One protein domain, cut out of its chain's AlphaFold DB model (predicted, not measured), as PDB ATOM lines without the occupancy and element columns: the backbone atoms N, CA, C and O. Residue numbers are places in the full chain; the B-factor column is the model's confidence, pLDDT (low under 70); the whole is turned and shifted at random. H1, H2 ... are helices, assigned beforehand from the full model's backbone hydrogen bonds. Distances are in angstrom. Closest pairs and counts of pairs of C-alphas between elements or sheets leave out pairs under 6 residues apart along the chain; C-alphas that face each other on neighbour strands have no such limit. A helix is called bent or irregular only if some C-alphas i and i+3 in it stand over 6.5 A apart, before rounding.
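What this domain is: This is residues 174 to 198 and 216 to 272 of the 311 residues of an uncharacterized protein of Ajellomyces capsulatus (strain G186AR / H82 / ATCC MYA-2454 / RMSCC 2432) (UniProt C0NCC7). One long helix, H4, sticks out as a straight arm with its residues 254 to 272 from a small, loosely joined head that holds three shorter helices, H1, H2 and H3, and the links between them. In the head H2 lies between H1 and the first residues of H4, while H3 touches no helix. You have 82 printed residues with four named helices, in the order H1, H2, H3, H4, and no named strand; the class is all helix. The whole is loose, with a radius of gyration of the C-alphas of 16.6 A, and its outline is flat, 53 by 38 by 18 A, with the arm making the length.

Where its parts are: Find C-alpha 249 at (181.811, 184.249, 157.315); from there H4, residues 249 to 272, runs 34.4 A to C-alpha 272 at (156.250, 178.598, 135.010). Look next at residues 216 to 222, which make H2, 10.6 A long; it is irregular, with C-alphas 218 and 221 7.0 A apart. H1, residues 184 to 193, begins at C-alpha 184 at (198.443, 179.421, 166.279) and is 14.0 A long. H3, residues 232 to 244, is 19.2 A long and also irregular, with C-alphas 233 and 236 7.0 A apart.

How they stand to each other: Start at the first residues of H4: it touches H2 with residues 249 to 250 alone, and the closest C-alphas, those of Gly 218 and Ser 249, are 4.9 A apart. The lines of H2 and H4 are about perpendicular, at 84 degrees. From H2 go on to H1, which it touches; the closest C-alphas, those of Val 186 and Val 220, are 6.0 A apart. H1 and H2 run opposite ways at a shallow tilt of 26 degrees. H1 is apart from H3 and from H4. H3 is only just apart from H2, at 8.1 A between the closest C-alphas, and only just apart from H4, at 8.3 A. In H1 and H4 every O i to N i+4 pair is within hydrogen-bond range; in H3 7 of 9 are, and in H2 0 of 3, beside 2 of 4 O i to N i+3 pairs.

The domain as a whole: The two C-alphas farthest apart are those of Gly 198 and Lys 272, at 55.9 A. Without residues 254 to 272, which stand free, the body has 63 residues and spans 40 by 23 by 16 A. At Gly 198 you reach the cut: residues 199 to 215 are not printed, and C-alphas 198 and 216 are 16.3 A apart across it, in the link from H1 to H2. The link from H2 to H3 is short and that from H3 to H4 tight. The mean pLDDT of the printed part is 77.2; look for values under 70 at residues 174 to 176, 196 to 198, 216 to 227, 247 and 250 to 251 of this model.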
ATOM      1  N   HIS A 174     172.524 176.975 167.012       66.56
ATOM      2  CA  HIS A 174     172.113 178.362 166.767       66.56
ATOM      3  C   HIS A 174     172.741 179.345 167.760       66.56
ATOM      4  O   HIS A 174     172.417 180.531 167.751       66.56
ATOM      5  N   ASN A 175     173.618 178.850 168.631       67.81
ATOM      6  CA  ASN A 175     174.310 179.655 169.618       67.81
ATOM      7  C   ASN A 175     175.658 180.141 169.068       67.81
ATOM      8  O   ASN A 175     176.251 179.516 168.189       67.81
ATOM      9  N   ALA A 176     176.157 181.241 169.620       69.60
ATOM     10  CA  ALA A 176     177.473 181.758 169.292       69.60
ATOM     11  C   ALA A 176     178.556 180.763 169.734       69.60
ATOM     12  O   ALA A 176     178.502 180.211 170.838       69.60
ATOM     13  N   PHE A 177     179.555 180.545 168.888       71.83
ATOM     14  CA  PHE A 177     180.739 179.764 169.225       71.83
ATOM     15  C   PHE A 177     181.911 180.702 169.487       71.83
ATOM     16  O   PHE A 177     182.031 181.785 168.918       71.83
ATOM     17  N   LEU A 178     182.789 180.280 170.391       75.19
ATOM     18  CA  LEU A 178     184.035 180.986 170.630       75.19
ATOM     19  C   LEU A 178     185.021 180.610 169.525       75.19
ATOM     20  O   LEU A 178     185.448 179.453 169.442       75.19
ATOM     21  N   VAL A 179     185.412 181.601 168.731       74.73
ATOM     22  CA  VAL A 179     186.577 181.505 167.849       74.73
ATOM     23  C   VAL A 179     187.812 181.212 168.703       74.73
ATOM     24  O   VAL A 179     188.005 181.793 169.780       74.73
ATOM     25  N   ALA A 180     188.655 180.281 168.257       79.11
ATOM     26  CA  ALA A 180     189.892 179.945 168.946       79.11
ATOM     27  C   ALA A 180     190.961 181.042 168.769       79.11
ATOM     28  O   ALA A 180     191.966 180.832 168.112       79.11
ATOM     29  N   SER A 181     190.790 182.204 169.403       75.81
ATOM     30  CA  SER A 181     191.722 183.345 169.288       75.81
ATOM     31  C   SER A 181     193.161 183.067 169.751       75.81
ATOM     32  O   SER A 181     194.075 183.831 169.456       75.81
ATOM     33  N   ASN A 182     193.373 181.986 170.501       82.59
ATOM     34  CA  ASN A 182     194.684 181.551 170.978       82.59
ATOM     35  C   ASN A 182     195.255 180.363 170.189       82.59
ATOM     36  O   ASN A 182     196.250 179.790 170.627       82.59
ATOM     37  N   SER A 183     194.600 179.931 169.111       83.19
ATOM     38  CA  SER A 183     195.170 178.924 168.221       83.19
ATOM     39  C   SER A 183     196.230 179.595 167.343       83.19
ATOM     40  O   SER A 183     196.057 180.742 166.924       83.19
ATOM     41  N   VAL A 184     197.341 178.899 167.103       84.43
ATOM     42  CA  VAL A 184     198.443 179.421 166.279       84.43
ATOM     43  C   VAL A 184     197.956 179.651 164.849       84.43
ATOM     44  O   VAL A 184     198.308 180.643 164.231       84.43
ATOM     45  N   GLU A 185     197.062 178.790 164.367       83.05
ATOM     46  CA  GLU A 185     196.450 178.849 163.041       83.05
ATOM     47  C   GLU A 185     195.583 180.101 162.868       83.05
ATOM     48  O   GLU A 185     195.691 180.802 161.866       83.05
ATOM     49  N   VAL A 186     194.748 180.427 163.862       81.51
ATOM     50  CA  VAL A 186     193.931 181.649 163.838       81.51
ATOM     51  C   VAL A 186     194.817 182.888 163.929       81.51
ATOM     52  O   VAL A 186     194.562 183.869 163.236       81.51
ATOM     53  N   GLN A 187     195.870 182.855 164.748       83.15
ATOM     54  CA  GLN A 187     196.821 183.963 164.831       83.15
ATOM     55  C   GLN A 187     197.570 184.178 163.516       83.15
ATOM     56  O   GLN A 187     197.711 185.325 163.107       83.15
ATOM     57  N   ASP A 188     197.995 183.110 162.843       82.19
ATOM     58  CA  ASP A 188     198.675 183.178 161.548       82.19
ATOM     59  C   ASP A 188     197.744 183.755 160.468       82.19
ATOM     60  O   ASP A 188     198.088 184.722 159.791       82.19
ATOM     61  N   LEU A 189     196.491 183.285 160.407       78.23
ATOM     62  CA  LEU A 189     195.471 183.845 159.512       78.23
ATOM     63  C   LEU A 189     195.199 185.330 159.783       78.23
ATOM     64  O   LEU A 189     195.095 186.119 158.842       78.23
ATOM     65  N   LEU A 190     195.109 185.729 161.055       77.81
ATOM     66  CA  LEU A 190     194.927 187.130 161.438       77.81
ATOM     67  C   LEU A 190     196.166 187.978 161.115       77.81
ATOM     68  O   LEU A 190     196.012 189.123 160.700       77.81
ATOM     69  N   GLN A 191     197.383 187.445 161.257       80.41
ATOM     70  CA  GLN A 191     198.624 188.136 160.882       80.41
ATOM     71  C   GLN A 191     198.733 188.340 159.367       80.41
ATOM     72  O   GLN A 191     199.100 189.431 158.921       80.41
ATOM     73  N   ILE A 192     198.371 187.320 158.583       77.21
ATOM     74  CA  ILE A 192     198.293 187.392 157.119       77.21
ATOM     75  C   ILE A 192     197.244 188.430 156.704       77.21
ATOM     76  O   ILE A 192     197.508 189.269 155.844       77.21
ATOM     77  N   ALA A 193     196.067 188.417 157.335       73.49
ATOM     78  CA  ALA A 193     194.993 189.358 157.034       73.49
ATOM     79  C   ALA A 193     195.338 190.807 157.412       73.49
ATOM     80  O   ALA A 193     195.005 191.728 156.670       73.49
ATOM     81  N   ASN A 194     196.045 191.007 158.525       74.76
ATOM     82  CA  ASN A 194     196.481 192.323 158.988       74.76
ATOM     83  C   ASN A 194     197.756 192.822 158.283       74.76
ATOM     84  O   ASN A 194     198.303 193.850 158.683       74.76
ATOM     85  N   GLY A 195     198.269 192.095 157.281       72.06
ATOM     86  CA  GLY A 195     199.450 192.483 156.503       72.06
ATOM     87  C   GLY A 195     200.729 192.649 157.332       72.06
ATOM     88  O   GLY A 195     201.659 193.324 156.899       72.06
ATOM     89  N   THR A 196     200.774 192.080 158.539       65.24
ATOM     90  CA  THR A 196     201.869 192.264 159.507       65.24
ATOM     91  C   THR A 196     202.863 191.101 159.508       65.24
ATOM     92  O   THR A 196     203.950 191.221 160.075       65.24
ATOM     93  N   GLY A 197     202.535 189.995 158.834       58.99
ATOM     94  CA  GLY A 197     203.426 188.854 158.643       58.99
ATOM     95  C   GLY A 197     204.355 189.045 157.445       58.99
ATOM     96  O   GLY A 197     203.928 188.924 156.302       58.99
ATOM     97  N   GLY A 198     205.634 189.306 157.709       57.69
ATOM     98  CA  GLY A 198     206.685 189.250 156.693       57.69
ATOM     99  C   GLY A 198     207.456 190.550 156.540       57.69
ATOM    100  O   GLY A 198     207.419 191.185 155.489       57.69
ATOM    101  N   TRP A 216     191.240 184.534 153.041       66.14
ATOM    102  CA  TRP A 216     191.578 183.710 154.189       66.14
ATOM    103  C   TRP A 216     190.908 184.148 155.493       66.14
ATOM    104  O   TRP A 216     190.620 183.300 156.332       66.14
ATOM    105  N   LEU A 217     190.583 185.434 155.653       67.14
ATOM    106  CA  LEU A 217     189.964 185.958 156.873       67.14
ATOM    107  C   LEU A 217     188.566 185.358 157.109       67.14
ATOM    108  O   LEU A 217     188.161 185.171 158.251       67.14
ATOM    109  N   GLY A 218     187.880 184.936 156.042       65.25
ATOM    110  CA  GLY A 218     186.613 184.205 156.138       65.25
ATOM    111  C   GLY A 218     186.726 182.776 156.695       65.25
ATOM    112  O   GLY A 218     185.712 182.141 156.969       65.25
ATOM    113  N   HIS A 219     187.937 182.251 156.896       67.97
ATOM    114  CA  HIS A 219     188.156 180.870 157.348       67.97
ATOM    115  C   HIS A 219     188.452 180.763 158.850       67.97
ATOM    116  O   HIS A 219     188.663 179.665 159.361       67.97
ATOM    117  N   VAL A 220     188.435 181.875 159.590       69.58
ATOM    118  CA  VAL A 220     188.671 181.874 161.043       69.58
ATOM    119  C   VAL A 220     187.586 181.078 161.795       69.58
ATOM    120  O   VAL A 220     187.861 180.461 162.826       69.58
ATOM    121  N   ASP A 221     186.376 181.012 161.236       66.87
ATOM    122  CA  ASP A 221     185.254 180.200 161.732       66.87
ATOM    123  C   ASP A 221     185.548 178.679 161.677       66.87
ATOM    124  O   ASP A 221     185.057 177.898 162.488       66.87
ATOM    125  N   CYS A 222     186.447 178.228 160.792       66.86
ATOM    126  CA  CYS A 222     186.795 176.807 160.661       66.86
ATOM    127  C   CYS A 222     187.535 176.228 161.881       66.86
ATOM    128  O   CYS A 222     187.680 175.008 161.978       66.86
ATOM    129  N   PHE A 223     187.953 177.072 162.832       64.80
ATOM    130  CA  PHE A 223     188.634 176.668 164.064       64.80
ATOM    131  C   PHE A 223     187.775 176.937 165.310       64.80
ATOM    132  O   PHE A 223     188.194 177.673 166.218       64.80
ATOM    133  N   PRO A 224     186.565 176.352 165.416       65.40
ATOM    134  CA  PRO A 224     185.772 176.522 166.615       65.40
ATOM    135  C   PRO A 224     186.472 175.798 167.766       65.40
ATOM    136  O   PRO A 224     186.835 174.619 167.673       65.40
ATOM    137  N   LYS A 225     186.605 176.468 168.917       67.90
ATOM    138  CA  LYS A 225     186.860 175.731 170.162       67.90
ATOM    139  C   LYS A 225     185.727 174.731 170.366       67.90
ATOM    140  O   LYS A 225     184.606 174.954 169.910       67.90
ATOM    141  N   ARG A 226     185.999 173.646 171.109       69.44
ATOM    142  CA  ARG A 226     184.956 172.701 171.548       69.44
ATOM    143  C   ARG A 226     183.709 173.488 171.956       69.44
ATOM    144  O   ARG A 226     183.803 174.307 172.870       69.44
ATOM    145  N   LYS A 227     182.586 173.254 171.262       69.16
ATOM    146  CA  LYS A 227     181.329 173.979 171.480       69.16
ATOM    147  C   LYS A 227     180.929 173.818 172.942       69.16
ATOM    148  O   LYS A 227     180.519 172.742 173.370       69.16
ATOM    149  N   ARG A 228     181.121 174.875 173.728       70.61
ATOM    150  CA  ARG A 228     180.668 174.947 175.116       70.61
ATOM    151  C   ARG A 228     179.436 175.839 175.156       70.61
ATOM    152  O   ARG A 228     179.427 176.858 174.467       70.61
ATOM    153  N   PRO A 229     178.413 175.488 175.946       70.47
ATOM    154  CA  PRO A 229     177.272 176.366 176.132       70.47
ATOM    155  C   PRO A 229     177.752 177.695 176.728       70.47
ATOM    156  O   PRO A 229     178.319 177.729 177.820       70.47
ATOM    157  N   VAL A 230     177.542 178.786 175.991       76.72
ATOM    158  CA  VAL A 230     177.812 180.146 176.464       76.72
ATOM    159  C   VAL A 230     176.551 180.650 177.174       76.72
ATOM    160  O   VAL A 230     175.471 180.642 176.566       76.72
ATOM    161  N   PRO A 231     176.640 181.090 178.446       80.00
ATOM    162  CA  PRO A 231     175.502 181.676 179.144       80.00
ATOM    163  C   PRO A 231     174.915 182.844 178.350       80.00
ATOM    164  O   PRO A 231     175.666 183.660 177.821       80.00
ATOM    165  N   PHE A 232     173.584 182.957 178.313       72.31
ATOM    166  CA  PHE A 232     172.864 183.931 177.477       72.31
ATOM    167  C   PHE A 232     173.415 185.364 177.573       72.31
ATOM    168  O   PHE A 232     173.634 186.013 176.556       72.31
ATOM    169  N   ARG A 233     173.751 185.818 178.789       82.48
ATOM    170  CA  ARG A 233     174.325 187.152 179.049       82.48
ATOM    171  C   ARG A 233     175.643 187.446 178.318       82.48
ATOM    172  O   ARG A 233     175.995 188.605 178.160       82.48
ATOM    173  N   HIS A 234     176.376 186.416 177.901       85.54
ATOM    174  CA  HIS A 234     177.644 186.551 177.183       85.54
ATOM    175  C   HIS A 234     177.509 186.278 175.685       85.54
ATOM    176  O   HIS A 234     178.442 186.574 174.951       85.54
ATOM    177  N   GLN A 235     176.378 185.738 175.217       82.64
ATOM    178  CA  GLN A 235     176.208 185.366 173.809       82.64
ATOM    179  C   GLN A 235     176.355 186.573 172.885       82.64
ATOM    180  O   GLN A 235     177.063 186.468 171.896       82.64
ATOM    181  N   ILE A 236     175.777 187.726 173.244       81.25
ATOM    182  CA  ILE A 236     175.895 188.962 172.452       81.25
ATOM    183  C   ILE A 236     177.362 189.380 172.316       81.25
ATOM    184  O   ILE A 236     177.826 189.613 171.207       81.25
ATOM    185  N   ASN A 237     178.114 189.396 173.420       86.16
ATOM    186  CA  ASN A 237     179.533 189.749 173.386       86.16
ATOM    187  C   ASN A 237     180.345 188.728 172.577       86.16
ATOM    188  O   ASN A 237     181.244 189.109 171.840       86.16
ATOM    189  N   VAL A 238     180.035 187.432 172.692       82.98
ATOM    190  CA  VAL A 238     180.708 186.386 171.908       82.98
ATOM    191  C   VAL A 238     180.392 186.516 170.420       82.98
ATOM    192  O   VAL A 238     181.306 186.369 169.618       82.98
ATOM    193  N   MET A 239     179.148 186.836 170.051       80.71
ATOM    194  CA  MET A 239     178.774 187.126 168.664       80.71
ATOM    195  C   MET A 239     179.528 188.337 168.134       80.71
ATOM    196  O   MET A 239     180.139 188.236 167.083       80.71
ATOM    197  N   GLN A 240     179.564 189.438 168.888       83.81
ATOM    198  CA  GLN A 240     180.313 190.633 168.496       83.81
ATOM    199  C   GLN A 240     181.802 190.328 168.319       83.81
ATOM    200  O   GLN A 240     182.393 190.728 167.326       83.81
ATOM    201  N   ILE A 241     182.413 189.568 169.234       83.26
ATOM    202  CA  ILE A 241     183.813 189.145 169.096       83.26
ATOM    203  C   ILE A 241     183.991 188.279 167.841       83.26
ATOM    204  O   ILE A 241     184.923 188.508 167.075       83.26
ATOM    205  N   ALA A 242     183.103 187.313 167.599       79.88
ATOM    206  CA  ALA A 242     183.153 186.481 166.402       79.88
ATOM    207  C   ALA A 242     183.025 187.323 165.121       79.88
ATOM    208  O   ALA A 242     183.837 187.154 164.219       79.88
ATOM    209  N   GLU A 243     182.096 188.282 165.078       79.87
ATOM    210  CA  GLU A 243     181.921 189.235 163.974       79.87
ATOM    211  C   GLU A 243     183.181 190.088 163.761       79.87
ATOM    212  O   GLU A 243     183.659 190.201 162.637       79.87
ATOM    213  N   THR A 244     183.799 190.619 164.827       80.77
ATOM    214  CA  THR A 244     185.059 191.383 164.697       80.77
ATOM    215  C   THR A 244     186.217 190.542 164.159       80.77
ATOM    216  O   THR A 244     187.101 191.060 163.479       80.77
ATOM    217  N   LEU A 245     186.210 189.237 164.436       75.60
ATOM    218  CA  LEU A 245     187.206 188.285 163.948       75.60
ATOM    219  C   LEU A 245     186.830 187.677 162.590       75.60
ATOM    220  O   LEU A 245     187.531 186.777 162.137       75.60
ATOM    221  N   HIS A 246     185.743 188.140 161.956       72.55
ATOM    222  CA  HIS A 246     185.174 187.570 160.724       72.55
ATOM    223  C   HIS A 246     184.838 186.072 160.839       72.55
ATOM    224  O   HIS A 246     184.688 185.357 159.845       72.55
ATOM    225  N   GLY A 247     184.678 185.591 162.072       69.01
ATOM    226  CA  GLY A 247     184.242 184.243 162.402       69.01
ATOM    227  C   GLY A 247     182.756 184.015 162.140       69.01
ATOM    228  O   GLY A 247     182.224 183.026 162.614       69.01
ATOM    229  N   ASP A 248     182.069 184.924 161.447       71.32
ATOM    230  CA  ASP A 248     180.694 184.769 160.976       71.32
ATOM    231  C   ASP A 248     180.617 184.474 159.467       71.32
ATOM    232  O   ASP A 248     179.518 184.314 158.930       71.32
ATOM    233  N   SER A 249     181.758 184.386 158.773       73.32
ATOM    234  CA  SER A 249     181.811 184.249 157.315       73.32
ATOM    235  C   SER A 249     181.094 182.997 156.801       73.32
ATOM    236  O   SER A 249     180.329 183.102 155.844       73.32
ATOM    237  N   LEU A 250     181.228 181.837 157.459       68.16
ATOM    238  CA  LEU A 250     180.518 180.623 157.038       68.16
ATOM    239  C   LEU A 250     179.005 180.759 157.248       68.16
ATOM    240  O   LEU A 250     178.214 180.401 156.375       68.16
ATOM    241  N   MET A 251     178.593 181.320 158.387       68.40
ATOM    242  CA  MET A 251     177.182 181.594 158.676       68.40
ATOM    243  C   MET A 251     176.586 182.617 157.704       68.40
ATOM    244  O   MET A 251     175.412 182.522 157.338       68.40
ATOM    245  N   ARG A 252     177.385 183.594 157.266       74.79
ATOM    246  CA  ARG A 252     177.017 184.578 156.251       74.79
ATOM    247  C   ARG A 252     176.874 183.936 154.871       74.79
ATOM    248  O   ARG A 252     175.806 184.071 154.289       74.79
ATOM    249  N   LEU A 253     177.863 183.164 154.419       73.13
ATOM    250  CA  LEU A 253     177.808 182.408 153.160       73.13
ATOM    251  C   LEU A 253     176.615 181.448 153.123       73.13
ATOM    252  O   LEU A 253     175.954 181.314 152.096       73.13
ATOM    253  N   TRP A 254     176.301 180.801 154.247       73.21
ATOM    254  CA  TRP A 254     175.134 179.928 154.349       73.21
ATOM    255  C   TRP A 254     173.814 180.700 154.217       73.21
ATOM    256  O   TRP A 254     172.922 180.259 153.489       73.21
ATOM    257  N   ARG A 255     173.691 181.864 154.874       79.21
ATOM    258  CA  ARG A 255     172.521 182.747 154.726       79.21
ATOM    259  C   ARG A 255     172.373 183.246 153.291       79.21
ATOM    260  O   ARG A 255     171.308 183.075 152.709       79.21
ATOM    261  N   GLU A 256     173.450 183.761 152.706       83.44
ATOM    262  CA  GLU A 256     173.484 184.233 151.316       83.44
ATOM    263  C   GLU A 256     173.135 183.100 150.333       83.44
ATOM    264  O   GLU A 256     172.354 183.296 149.403       83.44
ATOM    265  N   GLY A 257     173.632 181.882 150.575       82.83
ATOM    266  CA  GLY A 257     173.307 180.695 149.785       82.83
ATOM    267  C   GLY A 257     171.832 180.293 149.872       82.83
ATOM    268  O   GLY A 257     171.226 179.971 148.847       82.83
ATOM    269  N   ARG A 258     171.227 180.352 151.068       79.98
ATOM    270  CA  ARG A 258     169.785 180.116 151.251       79.98
ATOM    271  C   ARG A 258     168.942 181.164 150.540       79.98
ATOM    272  O   ARG A 258     168.037 180.797 149.798       79.98
ATOM    273  N   GLU A 259     169.252 182.442 150.725       85.90
ATOM    274  CA  GLU A 259     168.528 183.541 150.081       85.90
ATOM    275  C   GLU A 259     168.644 183.467 148.551       85.90
ATOM    276  O   GLU A 259     167.655 183.634 147.836       85.90
ATOM    277  N   ALA A 260     169.825 183.125 148.027       89.62
ATOM    278  CA  ALA A 260     170.031 182.904 146.599       89.62
ATOM    279  C   ALA A 260     169.229 181.703 146.070       89.62
ATOM    280  O   ALA A 260     168.688 181.769 144.965       89.62
ATOM    281  N   ALA A 261     169.129 180.612 146.836       86.49
ATOM    282  CA  ALA A 261     168.325 179.448 146.469       86.49
ATOM    283  C   ALA A 261     166.821 179.762 146.487       86.49
ATOM    284  O   ALA A 261     166.107 179.402 145.551       86.49
ATOM    285  N   GLU A 262     166.348 180.491 147.499       87.40
ATOM    286  CA  GLU A 262     164.960 180.949 147.593       87.40
ATOM    287  C   GLU A 262     164.610 181.884 146.432       87.40
ATOM    288  O   GLU A 262     163.609 181.652 145.750       87.40
ATOM    289  N   LYS A 263     165.473 182.860 146.122       92.37
ATOM    290  CA  LYS A 263     165.310 183.759 144.972       92.37
ATOM    291  C   LYS A 263     165.249 182.990 143.651       92.37
ATOM    292  O   LYS A 263     164.312 183.192 142.883       92.37
ATOM    293  N   LYS A 264     166.169 182.046 143.424       92.12
ATOM    294  CA  LYS A 264     166.146 181.164 142.243       92.12
ATOM    295  C   LYS A 264     164.863 180.332 142.169       92.12
ATOM    296  O   LYS A 264     164.292 180.181 141.093       92.12
ATOM    297  N   SER A 265     164.375 179.819 143.300       87.96
ATOM    298  CA  SER A 265     163.124 179.050 143.348       87.96
ATOM    299  C   SER A 265     161.890 179.914 143.053       87.96
ATOM    300  O   SER A 265     160.972 179.464 142.369       87.96
ATOM    301  N   ALA A 266     161.880 181.170 143.507       90.44
ATOM    302  CA  ALA A 266     160.809 182.125 143.245       90.44
ATOM    303  C   ALA A 266     160.802 182.582 141.777       90.44
ATOM    304  O   ALA A 266     159.739 182.651 141.163       90.44
ATOM    305  N   GLU A 267     161.973 182.836 141.188       91.23
ATOM    306  CA  GLU A 267     162.123 183.144 139.760       91.23
ATOM    307  C   GLU A 267     161.678 181.963 138.884       91.23
ATOM    308  O   GLU A 267     160.899 182.152 137.951       91.23
ATOM    309  N   ALA A 268     162.057 180.730 139.236       90.19
ATOM    310  CA  ALA A 268     161.615 179.529 138.525       90.19
ATOM    311  C   ALA A 268     160.090 179.308 138.594       90.19
ATOM    312  O   ALA A 268     159.501 178.810 137.635       90.19
ATOM    313  N   LYS A 269     159.434 179.687 139.701       89.86
ATOM    314  CA  LYS A 269     157.965 179.661 139.813       89.86
ATOM    315  C   LYS A 269     157.311 180.715 138.912       89.86
ATOM    316  O   LYS A 269     156.385 180.374 138.184       89.86
ATOM    317  N   LYS A 270     157.845 181.944 138.873       89.10
ATOM    318  CA  LYS A 270     157.342 183.019 137.993       89.10
ATOM    319  C   LYS A 270     157.422 182.657 136.507       89.10
ATOM    320  O   LYS A 270     156.470 182.903 135.778       89.10
ATOM    321  N   VAL A 271     158.519 182.031 136.071       87.44
ATOM    322  CA  VAL A 271     158.682 181.586 134.672       87.44
ATOM    323  C   VAL A 271     157.681 180.483 134.302       87.44
ATOM    324  O   VAL A 271     157.243 180.421 133.159       87.44
ATOM    325  N   LYS A 272     157.275 179.629 135.253       84.15
ATOM    326  CA  LYS A 272     156.250 178.598 135.010       84.15
ATOM    327  C   LYS A 272     154.823 179.148 134.984       84.15
ATOM    328  O   LYS A 272     154.000 178.606 134.256       84.15
TER     329      LYS A 272